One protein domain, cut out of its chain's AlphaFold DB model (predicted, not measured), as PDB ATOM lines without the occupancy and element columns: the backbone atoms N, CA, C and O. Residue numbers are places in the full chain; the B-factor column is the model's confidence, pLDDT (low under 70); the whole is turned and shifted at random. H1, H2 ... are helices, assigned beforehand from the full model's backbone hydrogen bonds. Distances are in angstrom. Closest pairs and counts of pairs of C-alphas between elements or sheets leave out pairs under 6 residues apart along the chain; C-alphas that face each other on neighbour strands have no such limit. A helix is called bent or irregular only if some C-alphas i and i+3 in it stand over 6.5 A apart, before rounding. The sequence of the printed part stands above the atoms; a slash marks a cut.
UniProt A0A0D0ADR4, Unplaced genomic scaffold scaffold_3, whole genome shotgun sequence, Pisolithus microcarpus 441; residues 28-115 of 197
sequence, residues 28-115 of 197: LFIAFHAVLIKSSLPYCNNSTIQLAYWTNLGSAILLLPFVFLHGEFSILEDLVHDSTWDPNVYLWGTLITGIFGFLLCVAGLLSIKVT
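Overview. This is residues 28 to 115 of the 197 residues of an uncharacterized protein of Pisolithus microcarpus 441 (UniProt A0A0D0ADR4). Three helices make an open triangular frame: H4 is the long base, H2 slants away from it beginning near H4's last third, and H3 with the link after it leads back to where H4 begins. The middle of the triangle is empty, and H1 lies outside it, near the first half of H2. The printed part has 88 residues with four named helices, H1, H2, H3 and H4 along the chain, and no named strand; its class is all helix. It is loose, with a radius of gyration of the C-alphas of 16.9 A, and elongated, spanning 50 by 25 by 20 A.

Along the chain. Find C-alpha 28 at (-6.225, -15.983, -13.993); there H1 begins, residues 28 to 43, 24.1 A from first to last C-alpha. H1 is irregular, but only just: C-alphas 39 and 42 are 6.9 A apart. Go on to C-alpha 48 at (2.710, -10.781, 9.368), where H2 begins, residues 48 to 69, 32.4 A long. H2 is irregular too, again only just, with C-alphas 62 and 65 6.6 A apart. Next comes H3, residues 72 to 81, 14.3 A long. Last is H4, residues 87 to 114, 40.2 A long, ending at C-alpha 114 at (-1.230, -0.627, 9.651).

Arrangement. Look first at H1 and H2, close but not clearly touching: their closest C-alphas, of Ile 37 and Thr 55, are 7.7 A apart. They run opposite ways at a steep tilt of 40 degrees. H2 and H3 are close but not clearly touching, the C-alphas of Val 67 and Phe 73 being the closest at 7.8 A, and stand about perpendicular at 77 degrees. H3 and H4 are close but not clearly touching, the closest C-alphas being those of Val 80 and Pro 87 at 7.6 A; they run opposite ways at 38 degrees, only just a steep tilt. H2 and H4 touch, H2 with residues 48 to 56 alone and H4 with residues 102 to 110 alone; the closest C-alphas, of Ala 52 and Val 106, are 5.7 A apart. These two run opposite ways at a steep tilt of 43 degrees. H1 is apart from H3 and from H4. In H3 and H4 every O i to N i+4 pair is within hydrogen-bond range; in H1 10 of 12 are, and in H2 16 of 18.

Size, cuts and confidence. The two C-alphas farthest apart, of Pro 42 and Ser 83, are 51.3 A apart. Residues 60 to 78, 80 to 86 and 88 to 100 stand free. The printed part has no cut, and its three links are tight. The model's mean pLDDT over the printed part is 80.6; look for values under 70 at residues 37 to 49.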
ATOM      1  N   LEU A  28      -5.671 -14.771 -14.605       87.00
ATOM      2  CA  LEU A  28      -6.225 -15.983 -13.993       87.00
ATOM      3  C   LEU A  28      -5.385 -16.450 -12.793       87.00
ATOM      4  O   LEU A  28      -5.934 -16.738 -11.729       87.00
ATOM      5  N   PHE A  29      -4.059 -16.482 -12.929       84.50
ATOM      6  CA  PHE A  29      -3.164 -16.855 -11.832       84.50
ATOM      7  C   PHE A  29      -3.203 -15.853 -10.676       84.50
ATOM      8  O   PHE A  29      -3.183 -16.269  -9.519       84.50
ATOM      9  N   ILE A  30      -3.335 -14.554 -10.957       82.19
ATOM     10  CA  ILE A  30      -3.535 -13.528  -9.923       82.19
ATOM     11  C   ILE A  30      -4.850 -13.772  -9.167       82.19
ATOM     12  O   ILE A  30      -4.884 -13.667  -7.938       82.19
ATOM     13  N   ALA A  31      -5.921 -14.157  -9.868       80.00
ATOM     14  CA  ALA A  31      -7.185 -14.520  -9.233       80.00
ATOM     15  C   ALA A  31      -7.042 -15.770  -8.346       80.00
ATOM     16  O   ALA A  31      -7.482 -15.750  -7.194       80.00
ATOM     17  N   PHE A  32      -6.374 -16.827  -8.823       80.75
ATOM     18  CA  PHE A  32      -6.084 -18.009  -8.003       80.75
ATOM     19  C   PHE A  32      -5.233 -17.673  -6.779       80.75
ATOM     20  O   PHE A  32      -5.560 -18.098  -5.673       80.75
ATOM     21  N   HIS A  33      -4.190 -16.861  -6.947       78.81
ATOM     22  CA  HIS A  33      -3.344 -16.397  -5.854       78.81
ATOM     23  C   HIS A  33      -4.162 -15.667  -4.778       78.81
ATOM     24  O   HIS A  33      -4.041 -15.974  -3.591       78.81
ATOM     25  N   ALA A  34      -5.065 -14.765  -5.175       75.19
ATOM     26  CA  ALA A  34      -5.940 -14.057  -4.244       75.19
ATOM     27  C   ALA A  34      -6.886 -15.000  -3.474       75.19
ATOM     28  O   ALA A  34      -7.125 -14.797  -2.281       75.19
ATOM     29  N   VAL A  35      -7.413 -16.039  -4.133       75.00
ATOM     30  CA  VAL A  35      -8.266 -17.060  -3.499       75.00
ATOM     31  C   VAL A  35      -7.469 -17.908  -2.508       75.00
ATOM     32  O   VAL A  35      -7.924 -18.100  -1.380       75.00
ATOM     33  N   LEU A  36      -6.269 -18.358  -2.882       70.31
ATOM     34  CA  LEU A  36      -5.393 -19.141  -2.007       70.31
ATOM     35  C   LEU A  36      -4.991 -18.352  -0.758       70.31
ATOM     36  O   LEU A  36      -5.112 -18.877   0.346       70.31
ATOM     37  N   ILE A  37      -4.618 -17.075  -0.909       66.94
ATOM     38  CA  ILE A  37      -4.311 -16.209   0.238       66.94
ATOM     39  C   ILE A  37      -5.530 -16.048   1.150       66.94
ATOM     40  O   ILE A  37      -5.410 -16.181   2.369       66.94
ATOM     41  N   LYS A  38      -6.722 -15.801   0.587       62.50
ATOM     42  CA  LYS A  38      -7.951 -15.710   1.390       62.50
ATOM     43  C   LYS A  38      -8.263 -17.006   2.132       62.50
ATOM     44  O   LYS A  38      -8.689 -16.947   3.281       62.50
ATOM     45  N   SER A  39      -8.009 -18.153   1.508       62.31
ATOM     46  CA  SER A  39      -8.198 -19.465   2.125       62.31
ATOM     47  C   SER A  39      -7.169 -19.769   3.219       62.31
ATOM     48  O   SER A  39      -7.475 -20.534   4.130       62.31
ATOM     49  N   SER A  40      -5.964 -19.187   3.163       59.78
ATOM     50  CA  SER A  40      -4.901 -19.405   4.157       59.78
ATOM     51  C   SER A  40      -4.926 -18.419   5.333       59.78
ATOM     52  O   SER A  40      -4.370 -18.717   6.391       59.78
ATOM     53  N   LEU A  41      -5.577 -17.258   5.178       59.06
ATOM     54  CA  LEU A  41      -5.743 -16.243   6.229       59.06
ATOM     55  C   LEU A  41      -6.277 -16.780   7.576       59.06
ATOM     56  O   LEU A  41      -5.711 -16.394   8.597       59.06
ATOM     57  N   PRO A  42      -7.296 -17.664   7.641       56.03
ATOM     58  CA  PRO A  42      -7.809 -18.162   8.923       56.03
ATOM     59  C   PRO A  42      -6.858 -19.123   9.660       56.03
ATOM     60  O   PRO A  42      -7.070 -19.390  10.839       56.03
ATOM     61  N   TYR A  43      -5.798 -19.614   9.008       59.47
ATOM     62  CA  TYR A  43      -4.851 -20.581   9.585       59.47
ATOM     63  C   TYR A  43      -3.525 -19.952  10.042       59.47
ATOM     64  O   TYR A  43      -2.712 -20.611  10.689       59.47
ATOM     65  N   CYS A  44      -3.295 -18.673   9.735       54.66
ATOM     66  CA  CYS A  44      -2.094 -17.948  10.139       54.66
ATOM     67  C   CYS A  44      -2.434 -17.013  11.303       54.66
ATOM     68  O   CYS A  44      -2.990 -15.941  11.086       54.66
ATOM     69  N   ASN A  45      -2.087 -17.426  12.528       53.81
ATOM     70  CA  ASN A  45      -2.280 -16.747  13.821       53.81
ATOM     71  C   ASN A  45      -1.754 -15.286  13.882       53.81
ATOM     72  O   ASN A  45      -0.808 -14.974  14.599       53.81
ATOM     73  N   ASN A  46      -2.361 -14.363  13.134       57.19
ATOM     74  CA  ASN A  46      -2.179 -12.906  13.188       57.19
ATOM     75  C   ASN A  46      -0.725 -12.373  13.046       57.19
ATOM     76  O   ASN A  46      -0.477 -11.186  13.283       57.19
ATOM     77  N   SER A  47       0.236 -13.203  12.624       65.88
ATOM     78  CA  SER A  47       1.648 -12.829  12.463       65.88
ATOM     79  C   SER A  47       2.004 -12.540  11.000       65.88
ATOM     80  O   SER A  47       2.012 -13.433  10.152       65.88
ATOM     81  N   THR A  48       2.342 -11.280  10.708       66.88
ATOM     82  CA  THR A  48       2.710 -10.781   9.368       66.88
ATOM     83  C   THR A  48       3.907 -11.525   8.769       66.88
ATOM     84  O   THR A  48       3.949 -11.770   7.567       66.88
ATOM     85  N   ILE A  49       4.863 -11.933   9.607       69.75
ATOM     86  CA  ILE A  49       6.070 -12.663   9.191       69.75
ATOM     87  C   ILE A  49       5.745 -14.102   8.789       69.75
ATOM     88  O   ILE A  49       6.280 -14.591   7.798       69.75
ATOM     89  N   GLN A  50       4.828 -14.763   9.499       70.62
ATOM     90  CA  GLN A  50       4.392 -16.112   9.139       70.62
ATOM     91  C   GLN A  50       3.628 -16.103   7.808       70.62
ATOM     92  O   GLN A  50       3.847 -16.969   6.965       70.62
ATOM     93  N   LEU A  51       2.792 -15.085   7.580       70.19
ATOM     94  CA  LEU A  51       2.087 -14.913   6.311       70.19
ATOM     95  C   LEU A  51       3.054 -14.629   5.150       70.19
ATOM     96  O   LEU A  51       2.910 -15.217   4.078       70.19
ATOM     97  N   ALA A  52       4.068 -13.784   5.369       72.69
ATOM     98  CA  ALA A  52       5.122 -13.533   4.387       72.69
ATOM     99  C   ALA A  52       5.904 -14.814   4.061       72.69
ATOM    100  O   ALA A  52       6.157 -15.101   2.893       72.69
ATOM    101  N   TYR A  53       6.253 -15.606   5.079       76.25
ATOM    102  CA  TYR A  53       6.957 -16.872   4.903       76.25
ATOM    103  C   TYR A  53       6.145 -17.855   4.053       76.25
ATOM    104  O   TYR A  53       6.645 -18.324   3.036       76.25
ATOM    105  N   TRP A  54       4.878 -18.104   4.399       74.88
ATOM    106  CA  TRP A  54       4.028 -19.028   3.641       74.88
ATOM    107  C   TRP A  54       3.729 -18.547   2.222       74.88
ATOM    108  O   TRP A  54       3.697 -19.357   1.301       74.88
ATOM    109  N   THR A  55       3.567 -17.237   2.023       77.19
ATOM    110  CA  THR A  55       3.343 -16.659   0.689       77.19
ATOM    111  C   THR A  55       4.573 -16.833  -0.203       77.19
ATOM    112  O   THR A  55       4.452 -17.275  -1.347       77.19
ATOM    113  N   ASN A  56       5.767 -16.531   0.314       80.19
ATOM    114  CA  ASN A  56       7.011 -16.696  -0.438       80.19
ATOM    115  C   ASN A  56       7.355 -18.177  -0.657       80.19
ATOM    116  O   ASN A  56       7.738 -18.548  -1.763       80.19
ATOM    117  N   LEU A  57       7.155 -19.039   0.346       80.69
ATOM    118  CA  LEU A  57       7.386 -20.481   0.230       80.69
ATOM    119  C   LEU A  57       6.423 -21.129  -0.769       80.69
ATOM    120  O   LEU A  57       6.853 -21.894  -1.626       80.69
ATOM    121  N   GLY A  58       5.134 -20.790  -0.701       79.62
ATOM    122  CA  GLY A  58       4.144 -21.259  -1.668       79.62
ATOM    123  C   GLY A  58       4.487 -20.817  -3.090       79.62
ATOM    124  O   GLY A  58       4.405 -21.617  -4.017       79.62
ATOM    125  N   SER A  59       4.956 -19.575  -3.255       80.25
ATOM    126  CA  SER A  59       5.421 -19.067  -4.552       80.25
ATOM    127  C   SER A  59       6.647 -19.832  -5.055       80.25
ATOM    128  O   SER A  59       6.682 -20.211  -6.220       80.25
ATOM    129  N   ALA A  60       7.615 -20.131  -4.183       82.75
ATOM    130  CA  ALA A  60       8.792 -20.927  -4.532       82.75
ATOM    131  C   ALA A  60       8.421 -22.360  -4.952       82.75
ATOM    132  O   ALA A  60       8.918 -22.848  -5.963       82.75
ATOM    133  N   ILE A  61       7.510 -23.017  -4.223       82.56
ATOM    134  CA  ILE A  61       7.032 -24.371  -4.549       82.56
ATOM    135  C   ILE A  61       6.291 -24.383  -5.888       82.56
ATOM    136  O   ILE A  61       6.517 -25.280  -6.697       82.56
ATOM    137  N   LEU A  62       5.424 -23.399  -6.138       82.69
ATOM    138  CA  LEU A  62       4.700 -23.295  -7.406       82.69
ATOM    139  C   LEU A  62       5.623 -22.966  -8.580       82.69
ATOM    140  O   LEU A  62       5.343 -23.396  -9.693       82.69
ATOM    141  N   LEU A  63       6.711 -22.232  -8.342       83.44
ATOM    142  CA  LEU A  63       7.688 -21.860  -9.363       83.44
ATOM    143  C   LEU A  63       8.647 -23.014  -9.699       83.44
ATOM    144  O   LEU A  63       9.043 -23.163 -10.851       83.44
ATOM    145  N   LEU A  64       8.960 -23.878  -8.729       84.88
ATOM    146  CA  LEU A  64       9.865 -25.021  -8.876       84.88
ATOM    147  C   LEU A  64       9.571 -25.919 -10.099       84.88
ATOM    148  O   LEU A  64      10.498 -26.140 -10.875       84.88
ATOM    149  N   PRO A  65       8.338 -26.402 -10.365       83.44
ATOM    150  CA  PRO A  65       8.074 -27.203 -11.563       83.44
ATOM    151  C   PRO A  65       8.310 -26.425 -12.867       83.44
ATOM    152  O   PRO A  65       8.751 -27.014 -13.851       83.44
ATOM    153  N   PHE A  66       8.079 -25.108 -12.889       84.25
ATOM    154  CA  PHE A  66       8.318 -24.290 -14.082       84.25
ATOM    155  C   PHE A  66       9.804 -24.108 -14.386       84.25
ATOM    156  O   PHE A  66      10.150 -24.055 -15.563       84.25
ATOM    157  N   VAL A  67      10.665 -24.077 -13.362       85.94
ATOM    158  CA  VAL A  67      12.133 -24.036 -13.519       85.94
ATOM    159  C   VAL A  67      12.628 -25.276 -14.262       85.94
ATOM    160  O   VAL A  67      13.431 -25.167 -15.185       85.94
ATOM    161  N   PHE A  68      12.098 -26.455 -13.918       85.44
ATOM    162  CA  PHE A  68      12.435 -27.694 -14.625       85.44
ATOM    163  C   PHE A  68      11.877 -27.716 -16.054       85.44
ATOM    164  O   PHE A  68      12.588 -28.109 -16.973       85.44
ATOM    165  N   LEU A  69      10.631 -27.276 -16.259       86.88
ATOM    166  CA  LEU A  69       9.991 -27.287 -17.582       86.88
ATOM    167  C   LEU A  69      10.611 -26.292 -18.574       86.88
ATOM    168  O   LEU A  69      10.627 -26.576 -19.768       86.88
ATOM    169  N   HIS A  70      11.115 -25.146 -18.103       84.56
ATOM    170  CA  HIS A  70      11.777 -24.146 -18.955       84.56
ATOM    171  C   HIS A  70      13.242 -24.475 -19.264       84.56
ATOM    172  O   HIS A  70      13.844 -23.799 -20.093       84.56
ATOM    173  N   GLY A  71      13.815 -25.513 -18.643       85.06
ATOM    174  CA  GLY A  71      15.199 -25.909 -18.902       85.06
ATOM    175  C   GLY A  71      16.233 -24.938 -18.329       85.06
ATOM    176  O   GLY A  71      17.342 -24.855 -18.848       85.06
ATOM    177  N   GLU A  72      15.905 -24.233 -17.242       86.25
ATOM    178  CA  GLU A  72      16.801 -23.262 -16.587       86.25
ATOM    179  C   GLU A  72      18.156 -23.877 -16.190       86.25
ATOM    180  O   GLU A  72      19.172 -23.189 -16.165       86.25
ATOM    181  N   PHE A  73      18.200 -25.189 -15.931       84.62
ATOM    182  CA  PHE A  73      19.446 -25.913 -15.663       84.62
ATOM    183  C   PHE A  73      20.402 -25.921 -16.856       84.62
ATOM    184  O   PHE A  73      21.599 -25.737 -16.660       84.62
ATOM    185  N   SER A  74      19.885 -26.094 -18.074       85.69
ATOM    186  CA  SER A  74      20.701 -26.053 -19.292       85.69
ATOM    187  C   SER A  74      21.214 -24.639 -19.556       85.69
ATOM    188  O   SER A  74      22.379 -24.465 -19.881       85.69
ATOM    189  N   ILE A  75      20.381 -23.622 -19.310       87.31
ATOM    190  CA  ILE A  75      20.785 -22.213 -19.429       87.31
ATOM    191  C   ILE A  75      21.897 -21.885 -18.425       87.31
ATOM    192  O   ILE A  75      22.865 -21.214 -18.772       87.31
ATOM    193  N   LEU A  76      21.779 -22.363 -17.183       86.25
ATOM    194  CA  LEU A  76      22.811 -22.178 -16.163       86.25
ATOM    195  C   LEU A  76      24.117 -22.882 -16.556       86.25
ATOM    196  O   LEU A  76      25.188 -22.315 -16.369       86.25
ATOM    197  N   GLU A  77      24.037 -24.100 -17.093       86.69
ATOM    198  CA  GLU A  77      25.205 -24.850 -17.559       86.69
ATOM    199  C   GLU A  77      25.921 -24.128 -18.706       86.69
ATOM    200  O   GLU A  77      27.143 -23.981 -18.653       86.69
ATOM    201  N   ASP A  78      25.174 -23.613 -19.684       88.12
ATOM    202  CA  ASP A  78      25.719 -22.811 -20.783       88.12
ATOM    203  C   ASP A  78      26.413 -21.546 -20.254       88.12
ATOM    204  O   ASP A  78      27.510 -21.199 -20.690       88.12
ATOM    205  N   LEU A  79      25.809 -20.886 -19.260       84.81
ATOM    206  CA  LEU A  79      26.341 -19.664 -18.655       84.81
ATOM    207  C   LEU A  79      27.613 -19.919 -17.832       84.81
ATOM    208  O   LEU A  79      28.529 -19.106 -17.849       84.81
ATOM    209  N   VAL A  80      27.693 -21.061 -17.143       84.69
ATOM    210  CA  VAL A  80      28.880 -21.480 -16.373       84.69
ATOM    211  C   VAL A  80      30.057 -21.821 -17.292       84.69
ATOM    212  O   VAL A  80      31.209 -21.616 -16.908       84.69
ATOM    213  N   HIS A  81      29.787 -22.335 -18.495       85.94
ATOM    214  CA  HIS A  81      30.817 -22.626 -19.496       85.94
ATOM    215  C   HIS A  81      31.239 -21.398 -20.317       85.94
ATOM    216  O   HIS A  81      32.258 -21.450 -21.013       85.94
ATOM    217  N   ASP A  82      30.510 -20.283 -20.225       88.00
ATOM    218  CA  ASP A  82      30.898 -19.025 -20.848       88.00
ATOM    219  C   ASP A  82      32.044 -18.360 -20.066       88.00
ATOM    220  O   ASP A  82      31.903 -17.931 -18.922       88.00
ATOM    221  N   SER A  83      33.200 -18.225 -20.719       76.38
ATOM    222  CA  SER A  83      34.398 -17.587 -20.153       76.38
ATOM    223  C   SER A  83      34.219 -16.118 -19.741       76.38
ATOM    224  O   SER A  83      35.071 -15.574 -19.039       76.38
ATOM    225  N   THR A  84      33.147 -15.462 -20.191       84.88
ATOM    226  CA  THR A  84      32.845 -14.058 -19.878       84.88
ATOM    227  C   THR A  84      31.923 -13.885 -18.672       84.88
ATOM    228  O   THR A  84      31.741 -12.759 -18.199       84.88
ATOM    229  N   TRP A  85      31.356 -14.974 -18.151       87.19
ATOM    230  CA  TRP A  85      30.421 -14.931 -17.037       87.19
ATOM    231  C   TRP A  85      31.137 -14.868 -15.681       87.19
ATOM    232  O   TRP A  85      32.025 -15.667 -15.385       87.19
ATOM    233  N   ASP A  86      30.719 -13.926 -14.827       88.19
ATOM    234  CA  ASP A  86      31.196 -13.835 -13.445       88.19
ATOM    235  C   ASP A  86      30.164 -14.441 -12.471       88.19
ATOM    236  O   ASP A  86      29.125 -13.818 -12.197       88.19
ATOM    237  N   PRO A  87      30.444 -15.623 -11.883       87.19
ATOM    238  CA  PRO A  87      29.555 -16.252 -10.911       87.19
ATOM    239  C   PRO A  87      29.330 -15.388  -9.667       87.19
ATOM    240  O   PRO A  87      28.267 -15.469  -9.053       87.19
ATOM    241  N   ASN A  88      30.289 -14.540  -9.282       90.44
ATOM    242  CA  ASN A  88      30.147 -13.693  -8.099       90.44
ATOM    243  C   ASN A  88      29.085 -12.623  -8.325       90.44
ATOM    244  O   ASN A  88      28.253 -12.405  -7.448       90.44
ATOM    245  N   VAL A  89      29.079 -11.986  -9.498       91.56
ATOM    246  CA  VAL A  89      28.071 -10.976  -9.849       91.56
ATOM    247  C   VAL A  89      26.684 -11.608  -9.887       91.56
ATOM    248  O   VAL A  89      25.739 -11.034  -9.348       91.56
ATOM    249  N   TYR A  90      26.563 -12.811 -10.452       89.75
ATOM    250  CA  TYR A  90      25.299 -13.541 -10.471       89.75
ATOM    251  C   TYR A  90      24.811 -13.912  -9.063       89.75
ATOM    252  O   TYR A  90      23.651 -13.661  -8.727       89.75
ATOM    253  N   LEU A  91      25.685 -14.465  -8.214       92.00
ATOM    254  CA  LEU A  91      25.330 -14.871  -6.852       92.00
ATOM    255  C   LEU A  91      24.985 -13.668  -5.972       92.00
ATOM    256  O   LEU A  91      23.945 -13.675  -5.315       92.00
ATOM    257  N   TRP A  92      25.807 -12.615  -5.986       94.25
ATOM    258  CA  TRP A  92      25.537 -11.393  -5.227       94.25
ATOM    259  C   TRP A  92      24.308 -10.655  -5.748       94.25
ATOM    260  O   TRP A  92      23.498 -10.198  -4.942       94.25
ATOM    261  N   GLY A  93      24.132 -10.580  -7.070       92.69
ATOM    262  CA  GLY A  93      22.954  -9.995  -7.705       92.69
ATOM    263  C   GLY A  93      21.675 -10.734  -7.316       92.69
ATOM    264  O   GLY A  93      20.724 -10.128  -6.831       92.69
ATOM    265  N   THR A  94      21.670 -12.063  -7.425       91.75
ATOM    266  CA  THR A  94      20.509 -12.885  -7.054       91.75
ATOM    267  C   THR A  94      20.224 -12.812  -5.554       91.75
ATOM    268  O   THR A  94      19.069 -12.667  -5.150       91.75
ATOM    269  N   LEU A  95      21.263 -12.845  -4.712       93.75
ATOM    270  CA  LEU A  95      21.128 -12.745  -3.259       93.75
ATOM    271  C   LEU A  95      20.551 -11.391  -2.837       93.75
ATOM    272  O   LEU A  95      19.593 -11.349  -2.064       93.75
ATOM    273  N   ILE A  96      21.105 -10.284  -3.343       94.88
ATOM    274  CA  ILE A  96      20.653  -8.944  -2.961       94.88
ATOM    275  C   ILE A  96      19.222  -8.702  -3.447       94.88
ATOM    276  O   ILE A  96      18.379  -8.259  -2.666       94.88
ATOM    277  N   THR A  97      18.900  -9.093  -4.683       92.81
ATOM    278  CA  THR A  97      17.534  -9.018  -5.215       92.81
ATOM    279  C   THR A  97      16.570  -9.880  -4.401       92.81
ATOM    280  O   THR A  97      15.472  -9.420  -4.085       92.81
ATOM    281  N   GLY A  98      16.978 -11.083  -3.987       89.12
ATOM    282  CA  GLY A  98      16.178 -11.964  -3.137       89.12
ATOM    283  C   GLY A  98      15.879 -11.363  -1.760       89.12
ATOM    284  O   GLY A  98      14.725 -11.349  -1.329       89.12
ATOM    285  N   ILE A  99      16.891 -10.799  -1.091       91.00
ATOM    286  CA  ILE A  99      16.734 -10.151   0.222       91.00
ATOM    287  C   ILE A  99      15.781  -8.955   0.122       91.00
ATOM    288  O   ILE A  99      14.828  -8.860   0.898       91.00
ATOM    289  N   PHE A 100      15.991  -8.056  -0.845       92.38
ATOM    290  CA  PHE A 100      15.103  -6.907  -1.034       92.38
ATOM    291  C   PHE A 100      13.690  -7.333  -1.450       92.38
ATOM    292  O   PHE A 100      12.722  -6.746  -0.973       92.38
ATOM    293  N   GLY A 101      13.548  -8.380  -2.268       89.00
ATOM    294  CA  GLY A 101      12.253  -8.967  -2.612       89.00
ATOM    295  C   GLY A 101      11.490  -9.455  -1.376       89.00
ATOM    296  O   GLY A 101      10.324  -9.098  -1.186       89.00
ATOM    297  N   PHE A 102      12.164 -10.186  -0.484       84.38
ATOM    298  CA  PHE A 102      11.586 -10.635   0.783       84.38
ATOM    299  C   PHE A 102      11.196  -9.462   1.694       84.38
ATOM    300  O   PHE A 102      10.073  -9.417   2.202       84.38
ATOM    301  N   LEU A 103      12.082  -8.475   1.864       88.31
ATOM    302  CA  LEU A 103      11.803  -7.291   2.682       88.31
ATOM    303  C   LEU A 103      10.635  -6.470   2.126       88.31
ATOM    304  O   LEU A 103       9.785  -6.023   2.894       88.31
ATOM    305  N   LEU A 104      10.539  -6.316   0.802       88.06
ATOM    306  CA  LEU A 104       9.412  -5.649   0.145       88.06
ATOM    307  C   LEU A 104       8.094  -6.405   0.350       88.06
ATOM    308  O   LEU A 104       7.050  -5.765   0.487       88.06
ATOM    309  N   CYS A 105       8.129  -7.741   0.392       84.44
ATOM    310  CA  CYS A 105       6.964  -8.563   0.714       84.44
ATOM    311  C   CYS A 105       6.499  -8.317   2.159       84.44
ATOM    312  O   CYS A 105       5.339  -7.968   2.388       84.44
ATOM    313  N   VAL A 106       7.415  -8.413   3.131       83.75
ATOM    314  CA  VAL A 106       7.117  -8.163   4.552       83.75
ATOM    315  C   VAL A 106       6.603  -6.737   4.764       83.75
ATOM    316  O   VAL A 106       5.579  -6.546   5.421       83.75
ATOM    317  N   ALA A 107       7.269  -5.741   4.177       85.31
ATOM    318  CA  ALA A 107       6.869  -4.340   4.268       85.31
ATOM    319  C   ALA A 107       5.484  -4.094   3.652       85.31
ATOM    320  O   ALA A 107       4.685  -3.361   4.232       85.31
ATOM    321  N   GLY A 108       5.167  -4.733   2.519       82.50
ATOM    322  CA  GLY A 108       3.846  -4.652   1.892       82.50
ATOM    323  C   GLY A 108       2.741  -5.214   2.789       82.50
ATOM    324  O   GLY A 108       1.747  -4.539   3.043       82.50
ATOM    325  N   LEU A 109       2.943  -6.411   3.345       78.06
ATOM    326  CA  LEU A 109       1.979  -7.032   4.262       78.06
ATOM    327  C   LEU A 109       1.809  -6.227   5.556       78.06
ATOM    328  O   LEU A 109       0.694  -6.085   6.061       78.06
ATOM    329  N   LEU A 110       2.900  -5.666   6.085       82.12
ATOM    330  CA  LEU A 110       2.841  -4.789   7.249       82.12
ATOM    331  C   LEU A 110       2.087  -3.495   6.927       82.12
ATOM    332  O   LEU A 110       1.240  -3.087   7.717       82.12
ATOM    333  N   SER A 111       2.337  -2.896   5.759       81.50
ATOM    334  CA  SER A 111       1.639  -1.697   5.288       81.50
ATOM    335  C   SER A 111       0.129  -1.927   5.200       81.50
ATOM    336  O   SER A 111      -0.623  -1.118   5.737       81.50
ATOM    337  N   ILE A 112      -0.322  -3.058   4.646       79.19
ATOM    338  CA  ILE A 112      -1.749  -3.435   4.612       79.19
ATOM    339  C   ILE A 112      -2.348  -3.472   6.023       79.19
ATOM    340  O   ILE A 112      -3.473  -3.028   6.231       79.19
ATOM    341  N   LYS A 113      -1.602  -3.998   7.000       74.31
ATOM    342  CA  LYS A 113      -2.085  -4.165   8.376       74.31
ATOM    343  C   LYS A 113      -2.218  -2.841   9.134       74.31
ATOM    344  O   LYS A 113      -3.092  -2.725   9.988       74.31
ATOM    345  N   VAL A 114      -1.341  -1.873   8.865       79.31
ATOM    346  CA  VAL A 114      -1.230  -0.627   9.651       79.31
ATOM    347  C   VAL A 114      -1.845   0.596   8.968       79.31
ATOM    348  O   VAL A 114      -1.837   1.678   9.550       79.31
ATOM    349  N   THR A 115      -2.372   0.458   7.749       85.38
ATOM    350  CA  THR A 115      -2.938   1.577   6.978       85.38
ATOM    351  C   THR A 115      -4.424   1.383   6.674       85.38
ATOM    352  O   THR A 115      -4.949   0.271   6.700       85.38
TER     353      THR A 115